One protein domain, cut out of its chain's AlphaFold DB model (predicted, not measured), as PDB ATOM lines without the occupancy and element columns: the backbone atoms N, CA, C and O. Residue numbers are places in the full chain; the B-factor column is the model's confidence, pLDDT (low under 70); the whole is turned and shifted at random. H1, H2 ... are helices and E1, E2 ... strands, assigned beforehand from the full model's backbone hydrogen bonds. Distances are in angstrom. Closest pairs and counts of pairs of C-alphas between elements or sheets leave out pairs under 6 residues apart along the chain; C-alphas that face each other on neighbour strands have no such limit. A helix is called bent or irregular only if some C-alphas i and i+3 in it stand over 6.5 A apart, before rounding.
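This is residues 50 to 81 and 106 to 162 of the 165 residues of an uncharacterized protein of Variovorax sp. GV004 (UniProt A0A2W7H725). A long, strongly twisted sheet is built along one bent strand, E1, with the hairpin E4 and E5 beside its length, the small hairpin E6 and E7 at one end, and E2, E3 and the helix H1 at the other. At the E6 and E7 end, E7, E6, E1, E4 and E5 curl into a loose half-barrel that stays open between E5 and E7, 8.2 A apart at their closest. The printed part has 89 residues, with seven named strands and one named helix, H1, which comes between E3 and E4 along the chain; the class is mostly strand, and the branched sheet is mixed, its neighbour pairs antiparallel but for the parallel pair E2 and E3. The whole is loose, with a radius of gyration of the C-alphas of 15.2 A, and only just a rod, spanning 45 by 22 by 18 A.

Residues 50 to 51 pair antiparallel with residues 54 to 55 of E1, residues 54 to 67, which bends by 77 degrees at residue 58. E6, residues 149 to 152, and E2, residues 74 to 77, lie on one side of E1, and E4, residues 126 to 133, on the other side. These three are antiparallel to E1: N 57 and O 150 are 2.9 A apart, N 76 and O 66 2.8 A, and N 63 and O 128 2.8 A, each within hydrogen-bond range. E1 and E2 form a hairpin. E3, residues 107 to 109, is parallel to E2, with N 109 and O 75 at 2.8 A. H1, residues 111 to 118, is on the sheet at a height over the sheet of 9.3 A, over E2, and runs along the strands, only just, at 30.0 degrees to E2 on the local plane. The closest C-alphas of E2 and H1, those of Cys 76 and Glu 111, are 4.9 A apart. In H1, 2 of 4 O i to N i+4 pairs are within hydrogen-bond range. E4 and E5, residues 136 to 142, form a hairpin, with N 138 and O 131 at 2.8 A. E6 and E7, residues 158 to 161, form another, with N 159 and O 151 at 2.9 A. E3, E5 and E7 are edge strands.

E1 begins at C-alpha 54, (161.442, 119.054, 117.804), and is 32.7 A long, ending at C-alpha 67, (162.793, 119.507, 150.456). E4 is 21.8 A and E5 19.4 A long. E7 ends at C-alpha 161, (157.682, 117.130, 128.420).

The C-alphas farthest apart, those of Gly 52 and Gly 71, are 46.3 A apart. Residues 82 to 105 are not printed, and C-alphas 81 and 106 are 11.4 A apart across this cut. Of the links that are printed whole, none is long. The mean pLDDT of the printed part is 77.2; residues 50 to 52, 68 to 73, 80 to 81, 106 and 111 to 121 are under 70.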
ATOM      1  N   PRO A  50     161.007 112.651 115.041       58.28
ATOM      2  CA  PRO A  50     160.808 114.086 114.900       58.28
ATOM      3  C   PRO A  50     159.313 114.428 114.871       58.28
ATOM      4  O   PRO A  50     158.543 113.866 114.093       58.28
ATOM      5  N   ILE A  51     158.906 115.393 115.697       58.50
ATOM      6  CA  ILE A  51     157.562 115.977 115.723       58.50
ATOM      7  C   ILE A  51     157.702 117.475 115.427       58.50
ATOM      8  O   ILE A  51     157.852 118.312 116.319       58.50
ATOM      9  N   GLY A  52     157.690 117.814 114.135       67.00
ATOM     10  CA  GLY A  52     157.972 119.171 113.660       67.00
ATOM     11  C   GLY A  52     159.451 119.544 113.858       67.00
ATOM     12  O   GLY A  52     160.312 118.715 113.573       67.00
ATOM     13  N   PRO A  53     159.779 120.760 114.340       73.00
ATOM     14  CA  PRO A  53     161.159 121.190 114.595       73.00
ATOM     15  C   PRO A  53     161.750 120.620 115.903       73.00
ATOM     16  O   PRO A  53     162.806 121.069 116.347       73.00
ATOM     17  N   PHE A  54     161.063 119.665 116.535       80.31
ATOM     18  CA  PHE A  54     161.442 119.054 117.804       80.31
ATOM     19  C   PHE A  54     161.629 117.542 117.649       80.31
ATOM     20  O   PHE A  54     160.979 116.917 116.812       80.31
ATOM     21  N   SER A  55     162.457 116.935 118.494       82.88
ATOM     22  CA  SER A  55     162.597 115.477 118.604       82.88
ATOM     23  C   SER A  55     162.041 114.975 119.938       82.88
ATOM     24  O   SER A  55     162.135 115.666 120.955       82.88
ATOM     25  N   VAL A  56     161.420 113.792 119.935       87.69
ATOM     26  CA  VAL A  56     161.001 113.108 121.167       87.69
ATOM     27  C   VAL A  56     162.056 112.081 121.552       87.69
ATOM     28  O   VAL A  56     162.232 111.074 120.865       87.69
ATOM     29  N   THR A  57     162.734 112.340 122.667       86.00
ATOM     30  CA  THR A  57     163.875 111.557 123.150       86.00
ATOM     31  C   THR A  57     163.497 110.811 124.432       86.00
ATOM     32  O   THR A  57     162.962 111.439 125.352       86.00
ATOM     33  N   PRO A  58     163.757 109.494 124.536       87.75
ATOM     34  CA  PRO A  58     163.468 108.734 125.747       87.75
ATOM     35  C   PRO A  58     164.344 109.190 126.919       87.75
ATOM     36  O   PRO A  58     165.520 109.523 126.755       87.75
ATOM     37  N   VAL A  59     163.774 109.166 128.119       89.12
ATOM     38  CA  VAL A  59     164.514 109.404 129.361       89.12
ATOM     39  C   VAL A  59     165.222 108.118 129.788       89.12
ATOM     40  O   VAL A  59     164.592 107.071 129.910       89.12
ATOM     41  N   LEU A  60     166.528 108.206 130.049       87.50
ATOM     42  CA  LEU A  60     167.349 107.089 130.529       87.50
ATOM     43  C   LEU A  60     167.279 106.935 132.054       87.50
ATOM     44  O   LEU A  60     167.269 105.819 132.568       87.50
ATOM     45  N   ALA A  61     167.236 108.055 132.781       84.69
ATOM     46  CA  ALA A  61     167.118 108.077 134.236       84.69
ATOM     47  C   ALA A  61     166.439 109.362 134.729       84.69
ATOM     48  O   ALA A  61     166.679 110.444 134.188       84.69
ATOM     49  N   VAL A  62     165.649 109.242 135.801       84.50
ATOM     50  CA  VAL A  62     165.104 110.369 136.572       84.50
ATOM     51  C   VAL A  62     165.567 110.243 138.019       84.50
ATOM     52  O   VAL A  62     165.304 109.240 138.680       84.50
ATOM     53  N   PHE A  63     166.218 111.282 138.530       85.56
ATOM     54  CA  PHE A  63     166.561 111.426 139.941       85.56
ATOM     55  C   PHE A  63     165.692 112.526 140.538       85.56
ATOM     56  O   PHE A  63     165.813 113.689 140.157       85.56
ATOM     57  N   ARG A  64     164.805 112.162 141.463       83.00
ATOM     58  CA  ARG A  64     163.897 113.082 142.151       83.00
ATOM     59  C   ARG A  64     164.501 113.514 143.486       83.00
ATOM     60  O   ARG A  64     165.010 112.677 144.230       83.00
ATOM     61  N   THR A  65     164.411 114.806 143.804       83.00
ATOM     62  CA  THR A  65     164.594 115.312 145.173       83.00
ATOM     63  C   THR A  65     163.481 116.261 145.572       83.00
ATOM     64  O   THR A  65     162.941 116.991 144.741       83.00
ATOM     65  N   GLN A  66     163.163 116.295 146.861       78.19
ATOM     66  CA  GLN A  66     162.182 117.220 147.420       78.19
ATOM     67  C   GLN A  66     162.654 117.703 148.794       78.19
ATOM     68  O   GLN A  66     163.250 116.930 149.534       78.19
ATOM     69  N   ALA A  67     162.446 118.975 149.135       76.06
ATOM     70  CA  ALA A  67     162.793 119.507 150.456       76.06
ATOM     71  C   ALA A  67     161.541 119.595 151.339       76.06
ATOM     72  O   ALA A  67     160.458 119.900 150.837       76.06
ATOM     73  N   ALA A  68     161.691 119.354 152.640       68.88
ATOM     74  CA  ALA A  68     160.626 119.566 153.617       68.88
ATOM     75  C   ALA A  68     160.752 120.957 154.263       68.88
ATOM     76  O   ALA A  68     161.838 121.361 154.678       68.88
ATOM     77  N   ASP A  69     159.641 121.685 154.388       66.25
ATOM     78  CA  ASP A  69     159.566 122.978 155.087       66.25
ATOM     79  C   ASP A  69     159.348 122.789 156.606       66.25
ATOM     80  O   ASP A  69     158.433 123.311 157.255       66.25
ATOM     81  N   SER A  70     160.183 121.926 157.177       58.62
ATOM     82  CA  SER A  70     160.202 121.502 158.581       58.62
ATOM     83  C   SER A  70     161.222 122.275 159.425       58.62
ATOM     84  O   SER A  70     161.274 122.093 160.638       58.62
ATOM     85  N   GLY A  71     162.065 123.105 158.802       60.69
ATOM     86  CA  GLY A  71     163.235 123.732 159.433       60.69
ATOM     87  C   GLY A  71     164.437 122.787 159.590       60.69
ATOM     88  O   GLY A  71     165.570 123.248 159.720       60.69
ATOM     89  N   THR A  72     164.225 121.471 159.501       62.84
ATOM     90  CA  THR A  72     165.297 120.491 159.303       62.84
ATOM     91  C   THR A  72     165.828 120.592 157.869       62.84
ATOM     92  O   THR A  72     165.067 120.772 156.921       62.84
ATOM     93  N   ARG A  73     167.150 120.478 157.669       67.75
ATOM     94  CA  ARG A  73     167.782 120.523 156.327       67.75
ATOM     95  C   ARG A  73     167.642 119.192 155.575       67.75
ATOM     96  O   ARG A  73     168.590 118.719 154.952       67.75
ATOM     97  N   GLU A  74     166.484 118.556 155.674       73.31
ATOM     98  CA  GLU A  74     166.234 117.223 155.131       73.31
ATOM     99  C   GLU A  74     165.715 117.302 153.694       73.31
ATOM    100  O   GLU A  74     164.915 118.171 153.328       73.31
ATOM    101  N   ARG A  75     166.203 116.385 152.858       76.31
ATOM    102  CA  ARG A  75     165.772 116.221 151.472       76.31
ATOM    103  C   ARG A  75     165.384 114.777 151.214       76.31
ATOM    104  O   ARG A  75     166.146 113.856 151.471       76.31
ATOM    105  N   CYS A  76     164.202 114.598 150.666       76.62
ATOM    106  CA  CYS A  76     163.697 113.333 150.173       76.62
ATOM    107  C   CYS A  76     164.397 112.986 148.855       76.62
ATOM    108  O   CYS A  76     164.573 113.878 148.022       76.62
ATOM    109  N   GLY A  77     164.724 111.714 148.641       76.62
ATOM    110  CA  GLY A  77     165.173 111.190 147.347       76.62
ATOM    111  C   GLY A  77     166.688 111.175 147.133       76.62
ATOM    112  O   GLY A  77     167.480 111.466 148.030       76.62
ATOM    113  N   THR A  78     167.100 110.763 145.935       72.31
ATOM    114  CA  THR A  78     168.508 110.515 145.588       72.31
ATOM    115  C   THR A  78     169.264 111.825 145.392       72.31
ATOM    116  O   THR A  78     168.807 112.687 144.651       72.31
ATOM    117  N   GLN A  79     170.451 111.971 145.989       74.12
ATOM    118  CA  GLN A  79     171.261 113.184 145.847       74.12
ATOM    119  C   GLN A  79     171.543 113.523 144.370       74.12
ATOM    120  O   GLN A  79     172.263 112.805 143.679       74.12
ATOM    121  N   ILE A  80     171.042 114.677 143.916       69.00
ATOM    122  CA  ILE A  80     171.222 115.238 142.560       69.00
ATOM    123  C   ILE A  80     172.632 115.871 142.418       69.00
ATOM    124  O   ILE A  80     172.821 117.015 142.009       69.00
ATOM    125  N   ALA A  81     173.662 115.088 142.765       61.66
ATOM    126  CA  ALA A  81     175.049 115.515 142.997       61.66
ATOM    127  C   ALA A  81     175.189 116.620 144.084       61.66
ATOM    128  O   ALA A  81     174.196 117.173 144.569       61.66
ATOM    129  N   PRO A 106     172.599 119.015 153.005       68.94
ATOM    130  CA  PRO A 106     171.267 118.547 153.348       68.94
ATOM    131  C   PRO A 106     171.260 117.024 153.505       68.94
ATOM    132  O   PRO A 106     171.822 116.305 152.677       68.94
ATOM    133  N   ASN A 107     170.607 116.538 154.559       75.44
ATOM    134  CA  ASN A 107     170.502 115.109 154.835       75.44
ATOM    135  C   ASN A 107     169.539 114.477 153.828       75.44
ATOM    136  O   ASN A 107     168.346 114.781 153.843       75.44
ATOM    137  N   PHE A 108     170.051 113.602 152.960       74.31
ATOM    138  CA  PHE A 108     169.229 112.876 151.995       74.31
ATOM    139  C   PHE A 108     168.631 111.618 152.634       74.31
ATOM    140  O   PHE A 108     169.359 110.716 153.046       74.31
ATOM    141  N   VAL A 109     167.301 111.565 152.707       76.12
ATOM    142  CA  VAL A 109     166.526 110.440 153.248       76.12
ATOM    143  C   VAL A 109     165.709 109.756 152.140       76.12
ATOM    144  O   VAL A 109     165.270 110.423 151.197       76.12
ATOM    145  N   PRO A 110     165.467 108.431 152.216       72.88
ATOM    146  CA  PRO A 110     164.628 107.735 151.242       72.88
ATOM    147  C   PRO A 110     163.216 108.329 151.181       72.88
ATOM    148  O   PRO A 110     162.645 108.665 152.217       72.88
ATOM    149  N   GLU A 111     162.617 108.406 149.990       66.00
ATOM    150  CA  GLU A 111     161.299 109.044 149.797       66.00
ATOM    151  C   GLU A 111     160.220 108.441 150.711       66.00
ATOM    152  O   GLU A 111     159.549 109.181 151.424       66.00
ATOM    153  N   ARG A 112     160.195 107.105 150.838       68.12
ATOM    154  CA  ARG A 112     159.297 106.359 151.746       68.12
ATOM    155  C   ARG A 112     159.375 106.787 153.218       68.12
ATOM    156  O   ARG A 112     158.415 106.596 153.960       68.12
ATOM    157  N   ALA A 113     160.516 107.315 153.668       67.12
ATOM    158  CA  ALA A 113     160.657 107.868 155.015       67.12
ATOM    159  C   ALA A 113     160.092 109.297 155.081       67.12
ATOM    160  O   ALA A 113     159.360 109.630 156.011       67.12
ATOM    161  N   CYS A 114     160.360 110.114 154.058       64.69
ATOM    162  CA  CYS A 114     159.801 111.459 153.914       64.69
ATOM    163  C   CYS A 114     158.268 111.488 153.848       64.69
ATOM    164  O   CYS A 114     157.664 112.381 154.444       64.69
ATOM    165  N   ASP A 115     157.638 110.523 153.173       60.84
ATOM    166  CA  ASP A 115     156.174 110.434 153.042       60.84
ATOM    167  C   ASP A 115     155.467 110.431 154.412       60.84
ATOM    168  O   ASP A 115     154.375 110.980 154.562       60.84
ATOM    169  N   THR A 116     156.133 109.884 155.437       60.81
ATOM    170  CA  THR A 116     155.643 109.822 156.826       60.81
ATOM    171  C   THR A 116     155.815 111.147 157.589       60.81
ATOM    172  O   THR A 116     155.117 111.388 158.571       60.81
ATOM    173  N   VAL A 117     156.736 112.017 157.160       54.03
ATOM    174  CA  VAL A 117     157.161 113.225 157.898       54.03
ATOM    175  C   VAL A 117     156.615 114.516 157.278       54.03
ATOM    176  O   VAL A 117     156.321 115.471 157.995       54.03
ATOM    177  N   ALA A 118     156.493 114.574 155.950       54.75
ATOM    178  CA  ALA A 118     156.504 115.847 155.227       54.75
ATOM    179  C   ALA A 118     155.213 116.205 154.465       54.75
ATOM    180  O   ALA A 118     155.131 117.314 153.944       54.75
ATOM    181  N   SER A 119     154.205 115.325 154.410       57.22
ATOM    182  CA  SER A 119     153.029 115.444 153.519       57.22
ATOM    183  C   SER A 119     152.406 116.860 153.362       57.22
ATOM    184  O   SER A 119     152.204 117.266 152.217       57.22
ATOM    185  N   PRO A 120     152.168 117.669 154.422       60.31
ATOM    186  CA  PRO A 120     151.599 119.019 154.283       60.31
ATOM    187  C   PRO A 120     152.627 120.154 154.078       60.31
ATOM    188  O   PRO A 120     152.238 121.320 154.067       60.31
ATOM    189  N   ARG A 121     153.933 119.859 153.986       67.69
ATOM    190  CA  ARG A 121     155.031 120.853 153.957       67.69
ATOM    191  C   ARG A 121     156.132 120.573 152.926       67.69
ATOM    192  O   ARG A 121     157.233 121.109 153.035       67.69
ATOM    193  N   LEU A 122     155.888 119.726 151.932       70.94
ATOM    194  CA  LEU A 122     156.869 119.484 150.874       70.94
ATOM    195  C   LEU A 122     156.965 120.686 149.919       70.94
ATOM    196  O   LEU A 122     155.969 121.119 149.343       70.94
ATOM    197  N   GLN A 123     158.181 121.187 149.702       76.75
ATOM    198  CA  GLN A 123     158.480 122.165 148.653       76.75
ATOM    199  C   GLN A 123     158.354 121.518 147.254       76.75
ATOM    200  O   GLN A 123     158.363 120.287 147.144       76.75
ATOM    201  N   PRO A 124     158.269 122.297 146.155       77.56
ATOM    202  CA  PRO A 124     158.280 121.747 144.800       77.56
ATOM    203  C   PRO A 124     159.509 120.863 144.539       77.56
ATOM    204  O   PRO A 124     160.644 121.251 144.827       77.56
ATOM    205  N   ALA A 125     159.277 119.667 143.995       80.81
ATOM    206  CA  ALA A 125     160.338 118.712 143.693       80.81
ATOM    207  C   ALA A 125     161.247 119.193 142.547       80.81
ATOM    208  O   ALA A 125     160.832 119.942 141.660       80.81
ATOM    209  N   ARG A 126     162.502 118.741 142.569       85.00
ATOM    210  CA  ARG A 126     163.509 118.960 141.525       85.00
ATOM    211  C   ARG A 126     163.916 117.618 140.941       85.00
ATOM    212  O   ARG A 126     164.167 116.677 141.693       85.00
ATOM    213  N   TYR A 127     163.998 117.553 139.620       85.25
ATOM    214  CA  TYR A 127     164.237 116.324 138.872       85.25
ATOM    215  C   TYR A 127     165.506 116.491 138.039       85.25
ATOM    216  O   TYR A 127     165.549 117.387 137.203       85.25
ATOM    217  N   ARG A 128     166.526 115.647 138.229       87.94
ATOM    218  CA  ARG A 128     167.615 115.519 137.250       87.94
ATOM    219  C   ARG A 128     167.271 114.413 136.279       87.94
ATOM    220  O   ARG A 128     166.923 113.312 136.700       87.94
ATOM    221  N   VAL A 129     167.384 114.715 134.997       86.00
ATOM    222  CA  VAL A 129     166.957 113.843 133.908       86.00
ATOM    223  C   VAL A 129     168.141 113.583 132.996       86.00
ATOM    224  O   VAL A 129     168.742 114.535 132.500       86.00
ATOM    225  N   SER A 130     168.471 112.313 132.781       87.75
ATOM    226  CA  SER A 130     169.514 111.888 131.844       87.75
ATOM    227  C   SER A 130     168.880 111.370 130.554       87.75
ATOM    228  O   SER A 130     167.900 110.624 130.600       87.75
ATOM    229  N   TYR A 131     169.421 111.774 129.407       84.88
ATOM    230  CA  TYR A 131     168.917 111.446 128.068       84.88
ATOM    231  C   TYR A 131     170.073 111.431 127.064       84.88
ATOM    232  O   TYR A 131     171.092 112.075 127.309       84.88
ATOM    233  N   ARG A 132     169.921 110.742 125.925       83.06
ATOM    234  CA  ARG A 132     170.948 110.716 124.871       83.06
ATOM    235  C   ARG A 132     170.539 111.552 123.666       83.06
ATOM    236  O   ARG A 132     169.409 111.444 123.195       83.06
ATOM    237  N   PHE A 133     171.448 112.373 123.151       81.38
ATOM    238  CA  PHE A 133     171.234 113.184 121.948       81.38
ATOM    239  C   PHE A 133     172.519 113.225 121.117       81.38
ATOM    240  O   PHE A 133     173.612 113.248 121.667       81.38
ATOM    241  N   GLY A 134     172.416 113.139 119.788       80.88
ATOM    242  CA  GLY A 134     173.588 113.070 118.896       80.88
ATOM    243  C   GLY A 134     174.502 111.838 119.070       80.88
ATOM    244  O   GLY A 134     175.474 111.704 118.336       80.88
ATOM    245  N   GLY A 135     174.187 110.933 120.006       79.38
ATOM    246  CA  GLY A 135     175.040 109.817 120.435       79.38
ATOM    247  C   GLY A 135     175.762 110.045 121.773       79.38
ATOM    248  O   GLY A 135     176.368 109.105 122.281       79.38
ATOM    249  N   GLU A 136     175.659 111.241 122.361       76.38
ATOM    250  CA  GLU A 136     176.263 111.614 123.648       76.38
ATOM    251  C   GLU A 136     175.216 111.660 124.774       76.38
ATOM    252  O   GLU A 136     174.051 111.998 124.541       76.38
ATOM    253  N   ASP A 137     175.631 111.339 126.002       81.88
ATOM    254  CA  ASP A 137     174.770 111.361 127.188       81.88
ATOM    255  C   ASP A 137     174.731 112.754 127.834       81.88
ATOM    256  O   ASP A 137     175.740 113.277 128.314       81.88
ATOM    257  N   TYR A 138     173.536 113.335 127.902       80.19
ATOM    258  CA  TYR A 138     173.252 114.630 128.513       80.19
ATOM    259  C   TYR A 138     172.548 114.465 129.865       80.19
ATOM    260  O   TYR A 138     171.962 113.426 130.181       80.19
ATOM    261  N   SER A 139     172.592 115.501 130.705       84.06
ATOM    262  CA  SER A 139     171.813 115.565 131.947       84.06
ATOM    263  C   SER A 139     171.395 116.994 132.282       84.06
ATOM    264  O   SER A 139     172.179 117.927 132.122       84.06
ATOM    265  N   VAL A 140     170.155 117.163 132.742       84.00
ATOM    266  CA  VAL A 140     169.508 118.471 132.948       84.00
ATOM    267  C   VAL A 140     168.657 118.477 134.217       84.00
ATOM    268  O   VAL A 140     168.073 117.455 134.571       84.00
ATOM    269  N   ASP A 141     168.561 119.631 134.883       86.88
ATOM    270  CA  ASP A 141     167.738 119.821 136.083       86.88
ATOM    271  C   ASP A 141     166.421 120.535 135.740       86.88
ATOM    272  O   ASP A 141     166.417 121.665 135.250       86.88
ATOM    273  N   LEU A 142     165.293 119.885 136.028       85.25
ATOM    274  CA  LEU A 142     163.935 120.350 135.747       85.25
ATOM    275  C   LEU A 142     163.153 120.645 137.038       85.25
ATOM    276  O   LEU A 142     163.377 120.054 138.099       85.25
ATOM    277  N   GLY A 143     162.194 121.568 136.933       84.44
ATOM    278  CA  GLY A 143     161.211 121.880 137.984       84.44
ATOM    279  C   GLY A 143     159.902 121.087 137.883       84.44
ATOM    280  O   GLY A 143     158.945 121.418 138.575       84.44
ATOM    281  N   TYR A 144     159.842 120.093 136.997       85.06
ATOM    282  CA  TYR A 144     158.675 119.259 136.711       85.06
ATOM    283  C   TYR A 144     159.120 117.818 136.430       85.06
ATOM    284  O   TYR A 144     160.279 117.589 136.078       85.06
ATOM    285  N   ASP A 145     158.205 116.860 136.593       86.31
ATOM    286  CA  ASP A 145     158.443 115.459 136.237       86.31
ATOM    287  C   ASP A 145     158.418 115.311 134.700       86.31
ATOM    288  O   ASP A 145     157.416 115.684 134.083       86.31
ATOM    289  N   PRO A 146     159.492 114.821 134.050       82.81
ATOM    290  CA  PRO A 146     159.524 114.640 132.597       82.81
ATOM    291  C   PRO A 146     158.646 113.483 132.097       82.81
ATOM    292  O   PRO A 146     158.397 113.387 130.893       82.81
ATOM    293  N   GLY A 147     158.234 112.562 132.972       86.69
ATOM    294  CA  GLY A 147     157.725 111.259 132.564       86.69
ATOM    295  C   GLY A 147     158.769 110.447 131.782       86.69
ATOM    296  O   GLY A 147     159.969 110.512 132.043       86.69
ATOM    297  N   ALA A 148     158.308 109.661 130.807       87.69
ATOM    298  CA  ALA A 148     159.153 108.719 130.066       87.69
ATOM    299  C   ALA A 148     159.972 109.339 128.910       87.69
ATOM    300  O   ALA A 148     160.864 108.676 128.380       87.69
ATOM    301  N   ALA A 149     159.665 110.567 128.478       88.81
ATOM    302  CA  ALA A 149     160.298 111.180 127.310       88.81
ATOM    303  C   ALA A 149     160.290 112.718 127.354       88.81
ATOM    304  O   ALA A 149     159.326 113.352 127.789       88.81
ATOM    305  N   LEU A 150     161.359 113.315 126.829       88.38
ATOM    306  CA  LEU A 150     161.552 114.759 126.696       88.38
ATOM    307  C   LEU A 150     161.297 115.216 125.259       88.38
ATOM    308  O   LEU A 150     161.583 114.487 124.308       88.38
ATOM    309  N   ARG A 151     160.823 116.455 125.096       89.38
ATOM    310  CA  ARG A 151     160.812 117.143 123.801       89.38
ATOM    311  C   ARG A 151     162.037 118.047 123.695       89.38
ATOM    312  O   ARG A 151     162.128 119.036 124.427       89.38
ATOM    313  N   LEU A 152     162.948 117.718 122.786       87.69
ATOM    314  CA  LEU A 152     164.169 118.480 122.521       87.69
ATOM    315  C   LEU A 152     164.030 119.341 121.260       87.69
ATOM    316  O   LEU A 152     163.294 118.970 120.343       87.69
ATOM    317  N   ASP A 153     164.749 120.457 121.181       83.56
ATOM    318  CA  ASP A 153     164.937 121.207 119.933       83.56
ATOM    319  C   ASP A 153     166.048 120.609 119.044       83.56
ATOM    320  O   ASP A 153     166.626 119.559 119.336       83.56
ATOM    321  N   ALA A 154     166.349 121.282 117.931       81.12
ATOM    322  CA  ALA A 154     167.416 120.896 117.006       81.12
ATOM    323  C   ALA A 154     168.844 121.023 117.588       81.12
ATOM    324  O   ALA A 154     169.796 120.577 116.950       81.12
ATOM    325  N   LEU A 155     169.002 121.615 118.778       82.06
ATOM    326  CA  LEU A 155     170.255 121.764 119.527       82.06
ATOM    327  C   LEU A 155     170.296 120.850 120.771       82.06
ATOM    328  O   LEU A 155     171.166 121.008 121.630       82.06
ATOM    329  N   GLY A 156     169.340 119.922 120.897       77.44
ATOM    330  CA  GLY A 156     169.225 119.001 122.027       77.44
ATOM    331  C   GLY A 156     168.694 119.633 123.318       77.44
ATOM    332  O   GLY A 156     168.660 118.957 124.342       77.44
ATOM    333  N   GLN A 157     168.267 120.900 123.313       83.50
ATOM    334  CA  GLN A 157     167.784 121.586 124.516       83.50
ATOM    335  C   GLN A 157     166.352 121.166 124.856       83.50
ATOM    336  O   GLN A 157     165.505 121.046 123.972       83.50
ATOM    337  N   VAL A 158     166.049 120.984 126.145       86.88
ATOM    338  CA  VAL A 158     164.703 120.589 126.593       86.88
ATOM    339  C   VAL A 158     163.716 121.749 126.468       86.88
ATOM    340  O   VAL A 158     163.814 122.749 127.176       86.88
ATOM    341  N   VAL A 159     162.699 121.560 125.628       86.50
ATOM    342  CA  VAL A 159     161.609 122.520 125.368       86.50
ATOM    343  C   VAL A 159     160.349 122.189 126.185       86.50
ATOM    344  O   VAL A 159     159.400 122.971 126.230       86.50
ATOM    345  N   GLY A 160     160.295 121.009 126.806       84.50
ATOM    346  CA  GLY A 160     159.179 120.569 127.642       84.50
ATOM    347  C   GLY A 160     159.084 119.045 127.776       84.50
ATOM    348  O   GLY A 160     159.909 118.322 127.205       84.50
ATOM    349  N   PRO A 161     158.053 118.542 128.480       83.94
ATOM    350  CA  PRO A 161     157.682 117.130 128.420       83.94
ATOM    351  C   PRO A 161     157.273 116.741 126.988       83.94
ATOM    352  O   PRO A 161     156.795 117.578 126.214       83.94
ATOM    353  N   ALA A 162     157.453 115.469 126.620       81.75
ATOM    354  CA  ALA A 162     157.052 114.972 125.298       81.75
ATOM    355  C   ALA A 162     155.528 114.890 125.103       81.75
ATOM    356  O   ALA A 162     155.050 114.973 123.971       81.75
TER     357      ALA A 162